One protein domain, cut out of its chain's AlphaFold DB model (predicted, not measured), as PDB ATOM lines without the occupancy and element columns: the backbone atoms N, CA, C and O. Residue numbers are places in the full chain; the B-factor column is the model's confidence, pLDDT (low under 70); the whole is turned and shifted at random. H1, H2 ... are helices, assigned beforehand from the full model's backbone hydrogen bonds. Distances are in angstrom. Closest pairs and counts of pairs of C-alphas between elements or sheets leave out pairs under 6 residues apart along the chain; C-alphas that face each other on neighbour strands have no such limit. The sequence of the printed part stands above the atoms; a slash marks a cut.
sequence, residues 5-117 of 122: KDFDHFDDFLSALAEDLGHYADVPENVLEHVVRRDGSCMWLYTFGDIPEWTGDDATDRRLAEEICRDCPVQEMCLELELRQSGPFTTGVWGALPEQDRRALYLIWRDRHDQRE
ATOM      1  N   LYS A   5     -35.907  37.433 -13.079       89.62
ATOM      2  CA  LYS A   5     -36.443  36.706 -11.914       89.62
ATOM      3  C   LYS A   5     -37.579  37.433 -11.192       89.62
ATOM      4  O   LYS A   5     -38.217  36.819 -10.344       89.62
ATOM      5  N   ASP A   6     -37.811  38.704 -11.512       93.69
ATOM      6  CA  ASP A   6     -38.888  39.503 -10.927       93.69
ATOM      7  C   ASP A   6     -40.239  39.280 -11.644       93.69
ATOM      8  O   ASP A   6     -41.236  39.897 -11.272       93.69
ATOM      9  N   PHE A   7     -40.283  38.410 -12.662       94.25
ATOM     10  CA  PHE A   7     -41.456  38.135 -13.497       94.25
ATOM     11  C   PHE A   7     -41.865  36.660 -13.431       94.25
ATOM     12  O   PHE A   7     -41.014  35.770 -13.382       94.25
ATOM     13  N   ASP A   8     -43.174  36.401 -13.494       94.00
ATOM     14  CA  ASP A   8     -43.729  35.041 -13.506       94.00
ATOM     15  C   ASP A   8     -43.481  34.326 -14.847       94.00
ATOM     16  O   ASP A   8     -43.256  33.110 -14.887       94.00
ATOM     17  N   HIS A   9     -43.485  35.081 -15.952       95.00
ATOM     18  CA  HIS A   9     -43.211  34.580 -17.296       95.00
ATOM     19  C   HIS A   9     -42.113  35.389 -17.990       95.00
ATOM     20  O   HIS A   9     -42.020  36.608 -17.858       95.00
ATOM     21  N   PHE A  10     -41.288  34.705 -18.786       93.19
ATOM     22  CA  PHE A  10     -40.205  35.362 -19.518       93.19
ATOM     23  C   PHE A  10     -40.728  36.338 -20.581       93.19
ATOM     24  O   PHE A  10     -40.148  37.402 -20.771       93.19
ATOM     25  N   ASP A  11     -41.865  36.033 -21.209       94.75
ATOM     26  CA  ASP A  11     -42.508  36.936 -22.173       94.75
ATOM     27  C   ASP A  11     -42.971  38.251 -21.519       94.75
ATOM     28  O   ASP A  11     -42.920  39.308 -22.156       94.75
ATOM     29  N   ASP A  12     -43.344  38.221 -20.234       96.25
ATOM     30  CA  ASP A  12     -43.682  39.427 -19.468       96.25
ATOM     31  C   ASP A  12     -42.430  40.275 -19.222       96.25
ATOM     32  O   ASP A  12     -42.466  41.497 -19.385       96.25
ATOM     33  N   PHE A  13     -41.301  39.630 -18.904       96.19
ATOM     34  CA  PHE A  13     -40.005  40.302 -18.803       96.19
ATOM     35  C   PHE A  13     -39.604  40.953 -20.134       96.19
ATOM     36  O   PHE A  13     -39.227  42.123 -20.144       96.19
ATOM     37  N   LEU A  14     -39.715  40.240 -21.261       96.19
ATOM     38  CA  LEU A  14     -39.382  40.793 -22.577       96.19
ATOM     39  C   LEU A  14     -40.314  41.947 -22.966       96.19
ATOM     40  O   LEU A  14     -39.859  42.952 -23.511       96.19
ATOM     41  N   SER A  15     -41.601  41.842 -22.637       96.19
ATOM     42  CA  SER A  15     -42.583  42.908 -22.857       96.19
ATOM     43  C   SER A  15     -42.291  44.148 -22.016       96.19
ATOM     44  O   SER A  15     -42.399  45.273 -22.505       96.19
ATOM     45  N   ALA A  16     -41.899  43.959 -20.760       96.50
ATOM     46  CA  ALA A  16     -41.447  45.025 -19.880       96.50
ATOM     47  C   ALA A  16     -40.147  45.671 -20.379       96.50
ATOM     48  O   ALA A  16     -40.032  46.892 -20.420       96.50
ATOM     49  N   LEU A  17     -39.183  44.863 -20.817       96.25
ATOM     50  CA  LEU A  17     -37.921  45.357 -21.352       96.25
ATOM     51  C   LEU A  17     -38.136  46.170 -22.634       96.25
ATOM     52  O   LEU A  17     -37.600  47.265 -22.757       96.25
ATOM     53  N   ALA A  18     -38.979  45.698 -23.556       96.25
ATOM     54  CA  ALA A  18     -39.350  46.461 -24.747       96.25
ATOM     55  C   ALA A  18     -40.049  47.794 -24.413       96.25
ATOM     56  O   ALA A  18     -40.115  48.682 -25.259       96.25
ATOM     57  N   GLU A  19     -40.626  47.940 -23.215       95.62
ATOM     58  CA  GLU A  19     -41.251  49.192 -22.768       95.62
ATOM     59  C   GLU A  19     -40.170  50.182 -22.352       95.62
ATOM     60  O   GLU A  19     -40.163  51.313 -22.837       95.62
ATOM     61  N   ASP A  20     -39.211  49.709 -21.549       95.56
ATOM     62  CA  ASP A  20     -38.050  50.485 -21.112       95.56
ATOM     63  C   ASP A  20     -37.231  50.984 -22.311       95.56
ATOM     64  O   ASP A  20     -36.831  52.147 -22.353       95.56
ATOM     65  N   LEU A  21     -37.040  50.137 -23.334       95.94
ATOM     66  CA  LEU A  21     -36.352  50.527 -24.571       95.94
ATOM     67  C   LEU A  21     -37.053  51.686 -25.297       95.94
ATOM     68  O   LEU A  21     -36.402  52.521 -25.925       95.94
ATOM     69  N   GLY A  22     -38.370  51.816 -25.125       94.06
ATOM     70  CA  GLY A  22     -39.145  52.927 -25.661       94.06
ATOM     71  C   GLY A  22     -38.704  54.308 -25.172       94.06
ATOM     72  O   GLY A  22     -38.970  55.287 -25.863       94.06
ATOM     73  N   HIS A  23     -38.001  54.412 -24.039       93.50
ATOM     74  CA  HIS A  23     -37.424  55.677 -23.569       93.50
ATOM     75  C   HIS A  23     -36.320  56.221 -24.481       93.50
ATOM     76  O   HIS A  23     -36.004  57.408 -24.418       93.50
ATOM     77  N   TYR A  24     -35.742  55.369 -25.328       95.62
ATOM     78  CA  TYR A  24     -34.661  55.728 -26.235       95.62
ATOM     79  C   TYR A  24     -35.133  55.910 -27.683       95.62
ATOM     80  O   TYR A  24     -34.310  56.259 -28.525       95.62
ATOM     81  N   ALA A  25     -36.429  55.723 -27.977       91.81
ATOM     82  CA  ALA A  25     -37.004  55.795 -29.328       91.81
ATOM     83  C   ALA A  25     -36.573  57.071 -30.084       91.81
ATOM     84  O   ALA A  25     -36.011  56.987 -31.171       91.81
ATOM     85  N   ASP A  26     -36.685  58.232 -29.440       93.56
ATOM     86  CA  ASP A  26     -36.346  59.526 -30.052       93.56
ATOM     87  C   ASP A  26     -34.850  59.880 -29.992       93.56
ATOM     88  O   ASP A  26     -34.420  60.918 -30.502       93.56
ATOM     89  N   VAL A  27     -34.027  59.050 -29.342       96.12
ATOM     90  CA  VAL A  27     -32.583  59.278 -29.266       96.12
ATOM     91  C   VAL A  27     -31.962  58.916 -30.619       96.12
ATOM     92  O   VAL A  27     -32.127  57.783 -31.078       96.12
ATOM     93  N   PRO A  28     -31.211  59.828 -31.265       96.50
ATOM     94  CA  PRO A  28     -30.563  59.531 -32.537       96.50
ATOM     95  C   PRO A  28     -29.578  58.361 -32.435       96.50
ATOM     96  O   PRO A  28     -28.834  58.241 -31.458       96.50
ATOM     97  N   GLU A  29     -29.517  57.532 -33.479       95.12
ATOM     98  CA  GLU A  29     -28.665  56.333 -33.517       95.12
ATOM     99  C   GLU A  29     -27.192  56.647 -33.224       95.12
ATOM    100  O   GLU A  29     -26.561  55.983 -32.405       95.12
ATOM    101  N   ASN A  30     -26.656  57.723 -33.805       96.62
ATOM    102  CA  ASN A  30     -25.269  58.138 -33.593       96.62
ATOM    103  C   ASN A  30     -24.975  58.543 -32.134       96.62
ATOM    104  O   ASN A  30     -23.832  58.452 -31.684       96.62
ATOM    105  N   VAL A  31     -25.985  59.005 -31.388       97.81
ATOM    106  CA  VAL A  31     -25.851  59.316 -29.958       97.81
ATOM    107  C   VAL A  31     -25.789  58.025 -29.150       97.81
ATOM    108  O   VAL A  31     -24.905  57.894 -28.301       97.81
ATOM    109  N   LEU A  32     -26.662  57.058 -29.448       97.12
ATOM    110  CA  LEU A  32     -26.610  55.730 -28.833       97.12
ATOM    111  C   LEU A  32     -25.264  55.050 -29.118       97.12
ATOM    112  O   LEU A  32     -24.606  54.590 -28.190       97.12
ATOM    113  N   GLU A  33     -24.804  55.061 -30.372       96.12
ATOM    114  CA  GLU A  33     -23.510  54.505 -30.780       96.12
ATOM    115  C   GLU A  33     -22.349  55.145 -30.009       96.12
ATOM    116  O   GLU A  33     -21.471  54.443 -29.501       96.12
ATOM    117  N   HIS A  34     -22.358  56.475 -29.876       96.62
ATOM    118  CA  HIS A  34     -21.336  57.195 -29.124       96.62
ATOM    119  C   HIS A  34     -21.307  56.782 -27.646       96.62
ATOM    120  O   HIS A  34     -20.237  56.480 -27.116       96.62
ATOM    121  N   VAL A  35     -22.467  56.750 -26.985       96.69
ATOM    122  CA  VAL A  35     -22.576  56.403 -25.561       96.69
ATOM    123  C   VAL A  35     -22.202  54.942 -25.322       96.69
ATOM    124  O   VAL A  35     -21.393  54.659 -24.443       96.69
ATOM    125  N   VAL A  36     -22.701  54.016 -26.145       95.56
ATOM    126  CA  VAL A  36     -22.396  52.581 -26.040       95.56
ATOM    127  C   VAL A  36     -20.903  52.316 -26.229       95.56
ATOM    128  O   VAL A  36     -20.319  51.537 -25.478       95.56
ATOM    129  N   ARG A  37     -20.252  52.988 -27.188       93.38
ATOM    130  CA  ARG A  37     -18.799  52.860 -27.380       93.38
ATOM    131  C   ARG A  37     -17.988  53.440 -26.229       93.38
ATOM    132  O   ARG A  37     -16.946  52.883 -25.897       93.38
ATOM    133  N   ARG A  38     -18.433  54.556 -25.650       94.06
ATOM    134  CA  ARG A  38     -17.713  55.249 -24.575       94.06
ATOM    135  C   ARG A  38     -17.852  54.536 -23.228       94.06
ATOM    136  O   ARG A  38     -16.857  54.385 -22.526       94.06
ATOM    137  N   ASP A  39     -19.068  54.110 -22.892       94.94
ATOM    138  CA  ASP A  39     -19.439  53.670 -21.540       94.94
ATOM    139  C   ASP A  39     -19.741  52.160 -21.456       94.94
ATOM    140  O   ASP A  39     -20.018  51.637 -20.376       94.94
ATOM    141  N   GLY A  40     -19.689  51.433 -22.577       95.00
ATOM    142  CA  GLY A  40     -19.918  49.991 -22.615       95.00
ATOM    143  C   GLY A  40     -18.798  49.204 -21.937       95.00
ATOM    144  O   GLY A  40     -17.643  49.281 -22.350       95.00
ATOM    145  N   SER A  41     -19.134  48.371 -20.949       92.88
ATOM    146  CA  SER A  41     -18.148  47.560 -20.217       92.88
ATOM    147  C   SER A  41     -17.338  46.635 -21.131       92.88
ATOM    148  O   SER A  41     -16.126  46.521 -20.965       92.88
ATOM    149  N   CYS A  42     -17.969  46.024 -22.140       90.31
ATOM    150  CA  CYS A  42     -17.258  45.213 -23.130       90.31
ATOM    151  C   CYS A  42     -16.277  46.053 -23.968       90.31
ATOM    152  O   CYS A  42     -15.145  45.629 -24.181       90.31
ATOM    153  N   MET A  43     -16.657  47.269 -24.374       87.25
ATOM    154  CA  MET A  43     -15.786  48.200 -25.109       87.25
ATOM    155  C   MET A  43     -14.614  48.675 -24.247       87.25
ATOM    156  O   MET A  43     -13.481  48.766 -24.727       87.25
ATOM    157  N   TRP A  44     -14.867  48.920 -22.959       86.81
ATOM    158  CA  TRP A  44     -13.831  49.264 -21.993       86.81
ATOM    159  C   TRP A  44     -12.816  48.131 -21.833       86.81
ATOM    160  O   TRP A  44     -11.619  48.396 -21.895       86.81
ATOM    161  N   LEU A  45     -13.262  46.872 -21.719       85.31
ATOM    162  CA  LEU A  45     -12.361  45.714 -21.665       85.31
ATOM    163  C   LEU A  45     -11.473  45.617 -22.909       85.31
ATOM    164  O   LEU A  45     -10.273  45.416 -22.773       85.31
ATOM    165  N   TYR A  46     -12.028  45.831 -24.105       78.31
ATOM    166  CA  TYR A  46     -11.245  45.818 -25.346       78.31
ATOM    167  C   TYR A  46     -10.263  46.987 -25.481       78.31
ATOM    168  O   TYR A  46      -9.272  46.864 -26.198       78.31
ATOM    169  N   THR A  47     -10.529  48.120 -24.827       81.19
ATOM    170  CA  THR A  47      -9.715  49.337 -24.977       81.19
ATOM    171  C   THR A  47      -8.682  49.499 -23.861       81.19
ATOM    172  O   THR A  47      -7.577  49.981 -24.108       81.19
ATOM    173  N   PHE A  48      -9.032  49.123 -22.631       79.38
ATOM    174  CA  PHE A  48      -8.271  49.446 -21.420       79.38
ATOM    175  C   PHE A  48      -8.097  48.273 -20.448       79.38
ATOM    176  O   PHE A  48      -7.304  48.395 -19.515       79.38
ATOM    177  N   GLY A  49      -8.844  47.181 -20.620       78.44
ATOM    178  CA  GLY A  49      -8.807  46.025 -19.728       78.44
ATOM    179  C   GLY A  49      -8.009  44.850 -20.285       78.44
ATOM    180  O   GLY A  49      -7.480  44.889 -21.396       78.44
ATOM    181  N   ASP A  50      -7.966  43.776 -19.499       77.44
ATOM    182  CA  ASP A  50      -7.514  42.478 -19.983       77.44
ATOM    183  C   ASP A  50      -8.660  41.830 -20.762       77.44
ATOM    184  O   ASP A  50      -9.736  41.564 -20.214       77.44
ATOM    185  N   ILE A  51      -8.438  41.603 -22.058       77.88
ATOM    186  CA  ILE A  51      -9.409  40.909 -22.903       77.88
ATOM    187  C   ILE A  51      -9.576  39.492 -22.337       77.88
ATOM    188  O   ILE A  51      -8.574  38.785 -22.189       77.88
ATOM    189  N   PRO A  52     -10.809  39.067 -22.017       80.88
ATOM    190  CA  PRO A  52     -11.049  37.714 -21.546       80.88
ATOM    191  C   PRO A  52     -10.568  36.679 -22.565       80.88
ATOM    192  O   PRO A  52     -10.651  36.885 -23.778       80.88
ATOM    193  N   GLU A  53     -10.095  35.538 -22.070       85.25
ATOM    194  CA  GLU A  53      -9.791  34.402 -22.929       85.25
ATOM    195  C   GLU A  53     -11.099  33.794 -23.444       85.25
ATOM    196  O   GLU A  53     -11.846  33.159 -22.700       85.25
ATOM    197  N   TRP A  54     -11.373  34.010 -24.729       86.44
ATOM    198  CA  TRP A  54     -12.459  33.340 -25.432       86.44
ATOM    199  C   TRP A  54     -12.050  31.905 -25.736       86.44
ATOM    200  O   TRP A  54     -11.031  31.649 -26.381       86.44
ATOM    201  N   THR A  55     -12.852  30.967 -25.256       87.81
ATOM    202  CA  THR A  55     -12.566  29.534 -25.329       87.81
ATOM    203  C   THR A  55     -12.983  28.923 -26.667       87.81
ATOM    204  O   THR A  55     -12.511  27.844 -27.027       87.81
ATOM    205  N   GLY A  56     -13.866  29.600 -27.409       86.44
ATOM    206  CA  GLY A  56     -14.536  29.071 -28.594       86.44
ATOM    207  C   GLY A  56     -15.693  28.122 -28.266       86.44
ATOM    208  O   GLY A  56     -16.368  27.653 -29.183       86.44
ATOM    209  N   ASP A  57     -15.934  27.833 -26.983       91.69
ATOM    210  CA  ASP A  57     -17.119  27.123 -26.516       91.69
ATOM    211  C   ASP A  57     -18.273  28.114 -26.338       91.69
ATOM    212  O   ASP A  57     -18.234  28.987 -25.472       91.69
ATOM    213  N   ASP A  58     -19.320  27.953 -27.149       86.94
ATOM    214  CA  ASP A  58     -20.455  28.882 -27.209       86.94
ATOM    215  C   ASP A  58     -21.102  29.119 -25.837       86.94
ATOM    216  O   ASP A  58     -21.404  30.252 -25.471       86.94
ATOM    217  N   ALA A  59     -21.275  28.067 -25.031       88.19
ATOM    218  CA  ALA A  59     -21.917  28.193 -23.727       88.19
ATOM    219  C   ALA A  59     -21.048  28.967 -22.725       88.19
ATOM    220  O   ALA A  59     -21.559  29.821 -21.995       88.19
ATOM    221  N   THR A  60     -19.749  28.675 -22.693       90.00
ATOM    222  CA  THR A  60     -18.784  29.321 -21.799       90.00
ATOM    223  C   THR A  60     -18.580  30.783 -22.178       90.00
ATOM    224  O   THR A  60     -18.695  31.656 -21.315       90.00
ATOM    225  N   ASP A  61     -18.362  31.055 -23.463       90.56
ATOM    226  CA  ASP A  61     -18.131  32.403 -23.979       90.56
ATOM    227  C   ASP A  61     -19.392  33.266 -23.834       90.56
ATOM    228  O   ASP A  61     -19.314  34.420 -23.403       90.56
ATOM    229  N   ARG A  62     -20.583  32.697 -24.068       90.44
ATOM    230  CA  ARG A  62     -21.857  33.380 -23.801       90.44
ATOM    231  C   ARG A  62     -22.000  33.764 -22.332       90.44
ATOM    232  O   ARG A  62     -22.308  34.918 -22.046       90.44
ATOM    233  N   ARG A  63     -21.756  32.838 -21.400       90.69
ATOM    234  CA  ARG A  63     -21.873  33.126 -19.961       90.69
ATOM    235  C   ARG A  63     -20.911  34.233 -19.533       90.69
ATOM    236  O   ARG A  63     -21.278  35.099 -18.743       90.69
ATOM    237  N   LEU A  64     -19.692  34.221 -20.068       91.12
ATOM    238  CA  LEU A  64     -18.703  35.259 -19.801       91.12
ATOM    239  C   LEU A  64     -19.152  36.622 -20.344       91.12
ATOM    240  O   LEU A  64     -19.053  37.631 -19.649       91.12
ATOM    241  N   ALA A  65     -19.708  36.659 -21.556       91.94
ATOM    242  CA  ALA A  65     -20.258  37.883 -22.128       91.94
ATOM    243  C   ALA A  65     -21.462  38.416 -21.322       91.94
ATOM    244  O   ALA A  65     -21.539  39.615 -21.059       91.94
ATOM    245  N   GLU A  66     -22.359  37.543 -20.854       91.25
ATOM    246  CA  GLU A  66     -23.454  37.907 -19.942       91.25
ATOM    247  C   GLU A  66     -22.934  38.495 -18.622       91.25
ATOM    248  O   GLU A  66     -23.466  39.494 -18.136       91.25
ATOM    249  N   GLU A  67     -21.872  37.918 -18.050       90.12
ATOM    250  CA  GLU A  67     -21.222  38.428 -16.839       90.12
ATOM    251  C   GLU A  67     -20.646  39.832 -17.035       90.12
ATOM    252  O   GLU A  67     -20.879  40.700 -16.195       90.12
ATOM    253  N   ILE A  68     -19.963  40.073 -18.155       91.56
ATOM    254  CA  ILE A  68     -19.429  41.393 -18.520       91.56
ATOM    255  C   ILE A  68     -20.560  42.409 -18.678       91.56
ATOM    256  O   ILE A  68     -20.440  43.561 -18.257       91.56
ATOM    257  N   CYS A  69     -21.663  41.999 -19.302       93.19
ATOM    258  CA  CYS A  69     -22.785  42.888 -19.538       93.19
ATOM    259  C   CYS A  69     -23.611  43.167 -18.282       93.19
ATOM    260  O   CYS A  69     -24.274  44.198 -18.273       93.19
ATOM    261  N   ARG A  70     -23.608  42.302 -17.256       88.88
ATOM    262  CA  ARG A  70     -24.543  42.343 -16.111       88.88
ATOM    263  C   ARG A  70     -24.637  43.700 -15.413       88.88
ATOM    264  O   ARG A  70     -25.745  44.130 -15.112       88.88
ATOM    265  N   ASP A  71     -23.500  44.357 -15.205       88.06
ATOM    266  CA  ASP A  71     -23.407  45.642 -14.499       88.06
ATOM    267  C   ASP A  71     -23.066  46.805 -15.447       88.06
ATOM    268  O   ASP A  71     -22.655  47.886 -15.021       88.06
ATOM    269  N   CYS A  72     -23.207  46.589 -16.757       94.50
ATOM    270  CA  CYS A  72     -22.908  47.599 -17.758       94.50
ATOM    271  C   CYS A  72     -23.924  48.756 -17.666       94.50
ATOM    272  O   CYS A  72     -25.132  48.521 -17.742       94.50
ATOM    273  N   PRO A  73     -23.481  50.022 -17.555       94.44
ATOM    274  CA  PRO A  73     -24.389  51.156 -17.355       94.44
ATOM    275  C   PRO A  73     -25.260  51.465 -18.578       94.44
ATOM    276  O   PRO A  73     -26.208  52.239 -18.483       94.44
ATOM    277  N   VAL A  74     -24.943  50.875 -19.733       96.31
ATOM    278  CA  VAL A  74     -25.579  51.168 -21.021       96.31
ATOM    279  C   VAL A  74     -26.273  49.956 -21.644       96.31
ATOM    280  O   VAL A  74     -26.443  49.914 -22.856       96.31
ATOM    281  N   GLN A  75     -26.680  48.963 -20.842       95.69
ATOM    282  CA  GLN A  75     -27.335  47.742 -21.346       95.69
ATOM    283  C   GLN A  75     -28.546  48.034 -22.246       95.69
ATOM    284  O   GLN A  75     -28.633  47.492 -23.343       95.69
ATOM    285  N   GLU A  76     -29.462  48.898 -21.804       96.19
ATOM    286  CA  GLU A  76     -30.692  49.214 -22.544       96.19
ATOM    287  C   GLU A  76     -30.398  50.010 -23.823       96.19
ATOM    288  O   GLU A  76     -30.876  49.644 -24.889       96.19
ATOM    289  N   MET A  77     -29.529  51.024 -23.758       97.19
ATOM    290  CA  MET A  77     -29.075  51.762 -24.949       97.19
ATOM    291  C   MET A  77     -28.354  50.853 -25.953       97.19
ATOM    292  O   MET A  77     -28.506  51.022 -27.159       97.19
ATOM    293  N   CYS A  78     -27.575  49.885 -25.459       96.44
ATOM    294  CA  CYS A  78     -26.907  48.883 -26.283       96.44
ATOM    295  C   CYS A  78     -27.920  47.981 -26.991       96.44
ATOM    296  O   CYS A  78     -27.759  47.736 -28.183       96.44
ATOM    297  N   LEU A  79     -28.972  47.537 -26.296       95.69
ATOM    298  CA  LEU A  79     -30.055  46.771 -26.913       95.69
ATOM    299  C   LEU A  79     -30.837  47.589 -27.934       95.69
ATOM    300  O   LEU A  79     -31.043  47.100 -29.037       95.69
ATOM    301  N   GLU A  80     -31.238  48.815 -27.604       96.94
ATOM    302  CA  GLU A  80     -31.967  49.679 -28.537       96.94
ATOM    303  C   GLU A  80     -31.179  49.877 -29.837       96.94
ATOM    304  O   GLU A  80     -31.689  49.652 -30.933       96.94
ATOM    305  N   LEU A  81     -29.901  50.241 -29.710       96.06
ATOM    306  CA  LEU A  81     -29.005  50.433 -30.844       96.06
ATOM    307  C   LEU A  81     -28.848  49.158 -31.686       96.06
ATOM    308  O   LEU A  81     -28.807  49.218 -32.915       96.06
ATOM    309  N   GLU A  82     -28.733  48.010 -31.025       95.94
ATOM    310  CA  GLU A  82     -28.554  46.721 -31.682       95.94
ATOM    311  C   GLU A  82     -29.807  46.294 -32.460       95.94
ATOM    312  O   GLU A  82     -29.716  45.861 -33.612       95.94
ATOM    313  N   LEU A  83     -30.990  46.468 -31.865       95.06
ATOM    314  CA  LEU A  83     -32.259  46.136 -32.512       95.06
ATOM    315  C   LEU A  83     -32.518  47.018 -33.743       95.06
ATOM    316  O   LEU A  83     -33.032  46.503 -34.736       95.06
ATOM    317  N   ARG A  84     -32.097  48.291 -33.724       94.31
ATOM    318  CA  ARG A  84     -32.189  49.201 -34.882       94.31
ATOM    319  C   ARG A  84     -31.254  48.829 -36.027       94.31
ATOM    320  O   ARG A  84     -31.690  48.758 -37.172       94.31
ATOM    321  N   GLN A  85     -29.973  48.602 -35.735       91.88
ATOM    322  CA  GLN A  85     -28.964  48.397 -36.783       91.88
ATOM    323  C   GLN A  85     -29.009  46.992 -37.385       91.88
ATOM    324  O   GLN A  85     -28.809  46.810 -38.586       91.88
ATOM    325  N   SER A  86     -29.242  45.991 -36.540       88.06
ATOM    326  CA  SER A  86     -28.980  44.591 -36.872       88.06
ATOM    327  C   SER A  86     -30.201  43.690 -36.698       88.06
ATOM    328  O   SER A  86     -30.256  42.588 -37.262       88.06
ATOM    329  N   GLY A  87     -31.179  44.133 -35.905       84.88
ATOM    330  CA  GLY A  87     -32.385  43.378 -35.597       84.88
ATOM    331  C   GLY A  87     -32.079  41.977 -35.033       84.88
ATOM    332  O   GLY A  87     -31.310  41.846 -34.080       84.88
ATOM    333  N   PRO A  88     -32.669  40.897 -35.584       81.12
ATOM    334  CA  PRO A  88     -32.571  39.547 -35.018       81.12
ATOM    335  C   PRO A  88     -31.355  38.728 -35.504       81.12
ATOM    336  O   PRO A  88     -31.241  37.544 -35.158       81.12
ATOM    337  N   PHE A  89     -30.501  39.288 -36.370       83.31
ATOM    338  CA  PHE A  89     -29.549  38.504 -37.176       83.31
ATOM    339  C   PHE A  89     -28.125  38.440 -36.628       83.31
ATOM    340  O   PHE A  89     -27.326  37.632 -37.099       83.31
ATOM    341  N   THR A  90     -27.794  39.265 -35.648       85.88
ATOM    342  CA  THR A  90     -26.482  39.238 -34.999       85.88
ATOM    343  C   THR A  90     -26.323  38.042 -34.083       85.88
ATOM    344  O   THR A  90     -27.290  37.483 -33.566       85.88
ATOM    345  N   THR A  91     -25.072  37.664 -33.855       86.44
ATOM    346  CA  THR A  91     -24.692  36.619 -32.906       86.44
ATOM    347  C   THR A  91     -24.168  37.241 -31.612       86.44
ATOM    348  O   THR A  91     -23.857  38.435 -31.549       86.44
ATOM    349  N   GLY A  92     -24.094  36.432 -30.556       87.75
ATOM    350  CA  GLY A  92     -23.538  36.839 -29.267       87.75
ATOM    351  C   GLY A  92     -24.514  37.578 -28.347       87.75
ATOM    352  O   GLY A  92     -25.731  37.620 -28.577       87.75
ATOM    353  N   VAL A  93     -23.952  38.127 -27.271       92.12
ATOM    354  CA  VAL A  93     -24.674  38.785 -26.176       92.12
ATOM    355  C   VAL A  93     -24.621  40.296 -26.353       92.12
ATOM    356  O   VAL A  93     -23.542  40.869 -26.489       92.12
ATOM    357  N   TRP A  94     -25.786  40.936 -26.305       92.88
ATOM    358  CA  TRP A  94     -25.935  42.384 -26.448       92.88
ATOM    359  C   TRP A  94     -26.842  42.891 -25.336       92.88
ATOM    360  O   TRP A  94     -27.894  42.307 -25.096       92.88
ATOM    361  N   GLY A  95     -26.388  43.909 -24.598       92.44
ATOM    362  CA  GLY A  95     -27.057  44.398 -23.385       92.44
ATOM    363  C   GLY A  95     -27.519  43.286 -22.435       92.44
ATOM    364  O   GLY A  95     -28.642  43.316 -21.957       92.44
ATOM    365  N   ALA A  96     -26.651  42.299 -22.188       92.00
ATOM    366  CA  ALA A  96     -26.903  41.126 -21.341       92.00
ATOM    367  C   ALA A  96     -27.966  40.129 -21.844       92.00
ATOM    368  O   ALA A  96     -28.296  39.202 -21.107       92.00
ATOM    369  N   LEU A  97     -28.457  40.255 -23.082       92.88
ATOM    370  CA  LEU A  97     -29.354  39.270 -23.691       92.88
ATOM    371  C   LEU A  97     -28.627  38.418 -24.744       92.88
ATOM    372  O   LEU A  97     -28.019  38.974 -25.671       92.88
ATOM    373  N   PRO A  98     -28.715  37.078 -24.658       92.44
ATOM    374  CA  PRO A  98     -28.204  36.194 -25.694       92.44
ATOM    375  C   PRO A  98     -29.073  36.248 -26.957       92.44
ATOM    376  O   PRO A  98     -30.197  36.749 -26.960       92.44
ATOM    377  N   GLU A  99     -28.550  35.694 -28.050       92.12
ATOM    378  CA  GLU A  99     -29.182  35.711 -29.377       92.12
ATOM    379  C   GLU A  99     -30.649  35.254 -29.374       92.12
ATOM    380  O   GLU A  99     -31.497  35.913 -29.974       92.12
ATOM    381  N   GLN A 100     -30.965  34.141 -28.706       90.81
ATOM    382  CA  GLN A 100     -32.320  33.574 -28.711       90.81
ATOM    383  C   GLN A 100     -33.335  34.518 -28.055       90.81
ATOM    384  O   GLN A 100     -34.386  34.790 -28.637       90.81
ATOM    385  N   ASP A 101     -32.984  35.085 -26.904       93.12
ATOM    386  CA  ASP A 101     -33.851  36.002 -26.164       93.12
ATOM    387  C   ASP A 101     -33.974  37.342 -26.890       93.12
ATOM    388  O   ASP A 101     -35.059  37.915 -26.974       93.12
ATOM    389  N   ARG A 102     -32.883  37.814 -27.512       95.00
ATOM    390  CA  ARG A 102     -32.905  39.023 -28.346       95.00
ATOM    391  C   ARG A 102     -33.816  38.864 -29.563       95.00
ATOM    392  O   ARG A 102     -34.507  39.810 -29.927       95.00
ATOM    393  N   ARG A 103     -33.873  37.676 -30.177       94.06
ATOM    394  CA  ARG A 103     -34.814  37.396 -31.276       94.06
ATOM    395  C   ARG A 103     -36.267  37.470 -30.827       94.06
ATOM    396  O   ARG A 103     -37.084  38.023 -31.558       94.06
ATOM    397  N   ALA A 104     -36.582  36.934 -29.649       94.94
ATOM    398  CA  ALA A 104     -37.920  37.045 -29.075       94.94
ATOM    399  C   ALA A 104     -38.263  38.512 -28.754       94.94
ATOM    400  O   ALA A 104     -39.323  38.995 -29.152       94.94
ATOM    401  N   LEU A 105     -37.327  39.247 -28.143       95.94
ATOM    402  CA  LEU A 105     -37.471  40.676 -27.856       95.94
ATOM    403  C   LEU A 105     -37.719  41.504 -29.123       95.94
ATOM    404  O   LEU A 105     -38.605  42.352 -29.123       95.94
ATOM    405  N   TYR A 106     -36.971  41.250 -30.203       95.81
ATOM    406  CA  TYR A 106     -37.080  42.001 -31.458       95.81
ATOM    407  C   TYR A 106     -38.503  41.992 -32.026       95.81
ATOM    408  O   TYR A 106     -38.964  43.009 -32.536       95.81
ATOM    409  N   LEU A 107     -39.224  40.870 -31.915       94.69
ATOM    410  CA  LEU A 107     -40.603  40.775 -32.400       94.69
ATOM    411  C   LEU A 107     -41.543  41.722 -31.643       94.69
ATOM    412  O   LEU A 107     -42.371  42.378 -32.271       94.69
ATOM    413  N   ILE A 108     -41.385  41.810 -30.320       95.69
ATOM    414  CA  ILE A 108     -42.192  42.669 -29.442       95.69
ATOM    415  C   ILE A 108     -41.798  44.139 -29.625       95.69
ATOM    416  O   ILE A 108     -42.656  45.012 -29.732       95.69
ATOM    417  N   TRP A 109     -40.494  44.415 -29.676       96.25
ATOM    418  CA  TRP A 109     -39.951  45.756 -29.876       96.25
ATOM    419  C   TRP A 109     -40.386  46.350 -31.219       96.25
ATOM    420  O   TRP A 109     -40.877  47.476 -31.247       96.25
ATOM    421  N   ARG A 110     -40.288  45.579 -32.313       94.88
ATOM    422  CA  ARG A 110     -40.661  46.040 -33.657       94.88
ATOM    423  C   ARG A 110     -42.141  46.400 -33.734       94.88
ATOM    424  O   ARG A 110     -42.464  47.471 -34.222       94.88
ATOM    425  N   ASP A 111     -43.024  45.545 -33.215       93.44
ATOM    426  CA  ASP A 111     -44.471  45.818 -33.192       93.44
ATOM    427  C   ASP A 111     -44.791  47.151 -32.494       93.44
ATOM    428  O   ASP A 111     -45.590  47.949 -32.981       93.44
ATOM    429  N   ARG A 112     -44.099  47.446 -31.390       90.56
ATOM    430  CA  ARG A 112     -44.246  48.717 -30.667       90.56
ATOM    431  C   ARG A 112     -43.643  49.909 -31.400       90.56
ATOM    432  O   ARG A 112     -44.171  51.013 -31.279       90.56
ATOM    433  N   HIS A 113     -42.534  49.715 -32.105       86.25
ATOM    434  CA  HIS A 113     -41.905  50.767 -32.897       86.25
ATOM    435  C   HIS A 113     -42.779  51.135 -34.106       86.25
ATOM    436  O   HIS A 113     -43.065  52.311 -34.314       86.25
ATOM    437  N   ASP A 114     -43.307  50.134 -34.818       87.25
ATOM    438  CA  ASP A 114     -44.218  50.314 -35.957       87.25
ATOM    439  C   ASP A 114     -45.501  51.064 -35.536       87.25
ATOM    440  O   ASP A 114     -45.972  51.959 -36.238       87.25
ATOM    441  N   GLN A 115     -46.057  50.748 -34.357       82.94
ATOM    442  CA  GLN A 115     -47.230  51.444 -33.805       82.94
ATOM    443  C   GLN A 115     -46.964  52.914 -33.450       82.94
ATOM    444  O   GLN A 115     -47.899  53.713 -33.465       82.94
ATOM    445  N   ARG A 116     -45.720  53.280 -33.118       74.44
ATOM    446  CA  ARG A 116     -45.342  54.678 -32.860       74.44
ATOM    447  C   ARG A 116     -45.205  55.471 -34.151       74.44
ATOM    448  O   ARG A 116     -45.738  56.570 -34.223       74.44
ATOM    449  N   GLU A 117     -44.548  54.911 -35.165       65.19
ATOM    450  CA  GLU A 117     -44.379  55.584 -36.462       65.19
ATOM    451  C   GLU A 117     -45.707  55.741 -37.221       65.19
ATOM    452  O   GLU A 117     -45.900  56.718 -37.937       65.19
TER     453      GLU A 117
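What this domain is: This is residues 5 to 117 of the 122 residues of the protein "WhiB family redox-sensing transcriptional regulator" of Prauserella rugosa (UniProt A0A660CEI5). What is the main picture? The longest helix, H6, crosses H1 at one end of the domain; H5 sits in the middle with H1 and H2 packed crosswise on it, and H3 and H4 make a corner at the other end. What else is seen at first sight? The printed part has 113 residues with six named helices, H1 to H6 in order along the chain, and no named strand, an all helix class. It is compact, with a radius of gyration of the C-alphas of 14.2 A and spans of 43 by 32 by 26 A.

Where its parts are: Where is the longest helix? H6 is residues 99 to 117, 26.0 A from C-alpha 99 at (-29.182, 35.711, -29.377) to C-alpha 117 at (-44.379, 55.584, -36.462), with a kink of 29 degrees near residue 108. Where are the others? H1 is residues 10 to 24, 22.2 A long, and begins with C-alpha 10 at (-40.205, 35.362, -19.518). H5 is residues 75 to 85, 15.5 A; H2 is residues 29 to 39, 15.4 A; H3 is residues 41 to 48, 10.1 A; H4 is residues 58 to 69, 16.1 A.

How they stand to each other: What does H6 meet? With residues 104 to 109 alone it touches H1, closest at the C-alphas of Ala 18 and Trp 109, 5.2 A apart, at a steep tilt of 50 degrees, the same way. H6 and H5 are close but not clearly touching, the C-alphas of Leu 83 and Tyr 106 being closest at 6.4 A. What touches H5? H1 does with residues 20 to 24 alone, about perpendicular at 82 degrees, the C-alphas of Leu 21 and Glu 80 being closest at 6.0 A. H2 touches H5 at a steep tilt of 39 degrees, opposite ways, the C-alphas of Val 36 and Cys 78 being closest at 5.8 A. And beyond H2? H2 and H3 only just touch, only at the corner by their link, with 3 pairs of C-alphas within 8 A, Arg 37 and Met 43 closest at 6.0 A. H4 touches H3 with residues 65 to 69 alone, about perpendicular at 87 degrees, the C-alphas of Cys 42 and Ile 68 being closest at 6.4 A. How are the backbones bonded? Every O i to N i+4 pair is within hydrogen-bond range in H2, H3, H4 and H5, against 8 of 11 in H1 and 13 of 15 in H6.

The domain as a whole: How large is it? The C-alphas farthest apart, those of Asp 50 and Gln 115, are 43.0 A apart. Which link is long? H5 to H6 is, residues 86 to 98; the printed part has no cut. Where is confidence low? Residue 117 is under 70, and the mean pLDDT of the printed part is 91.4.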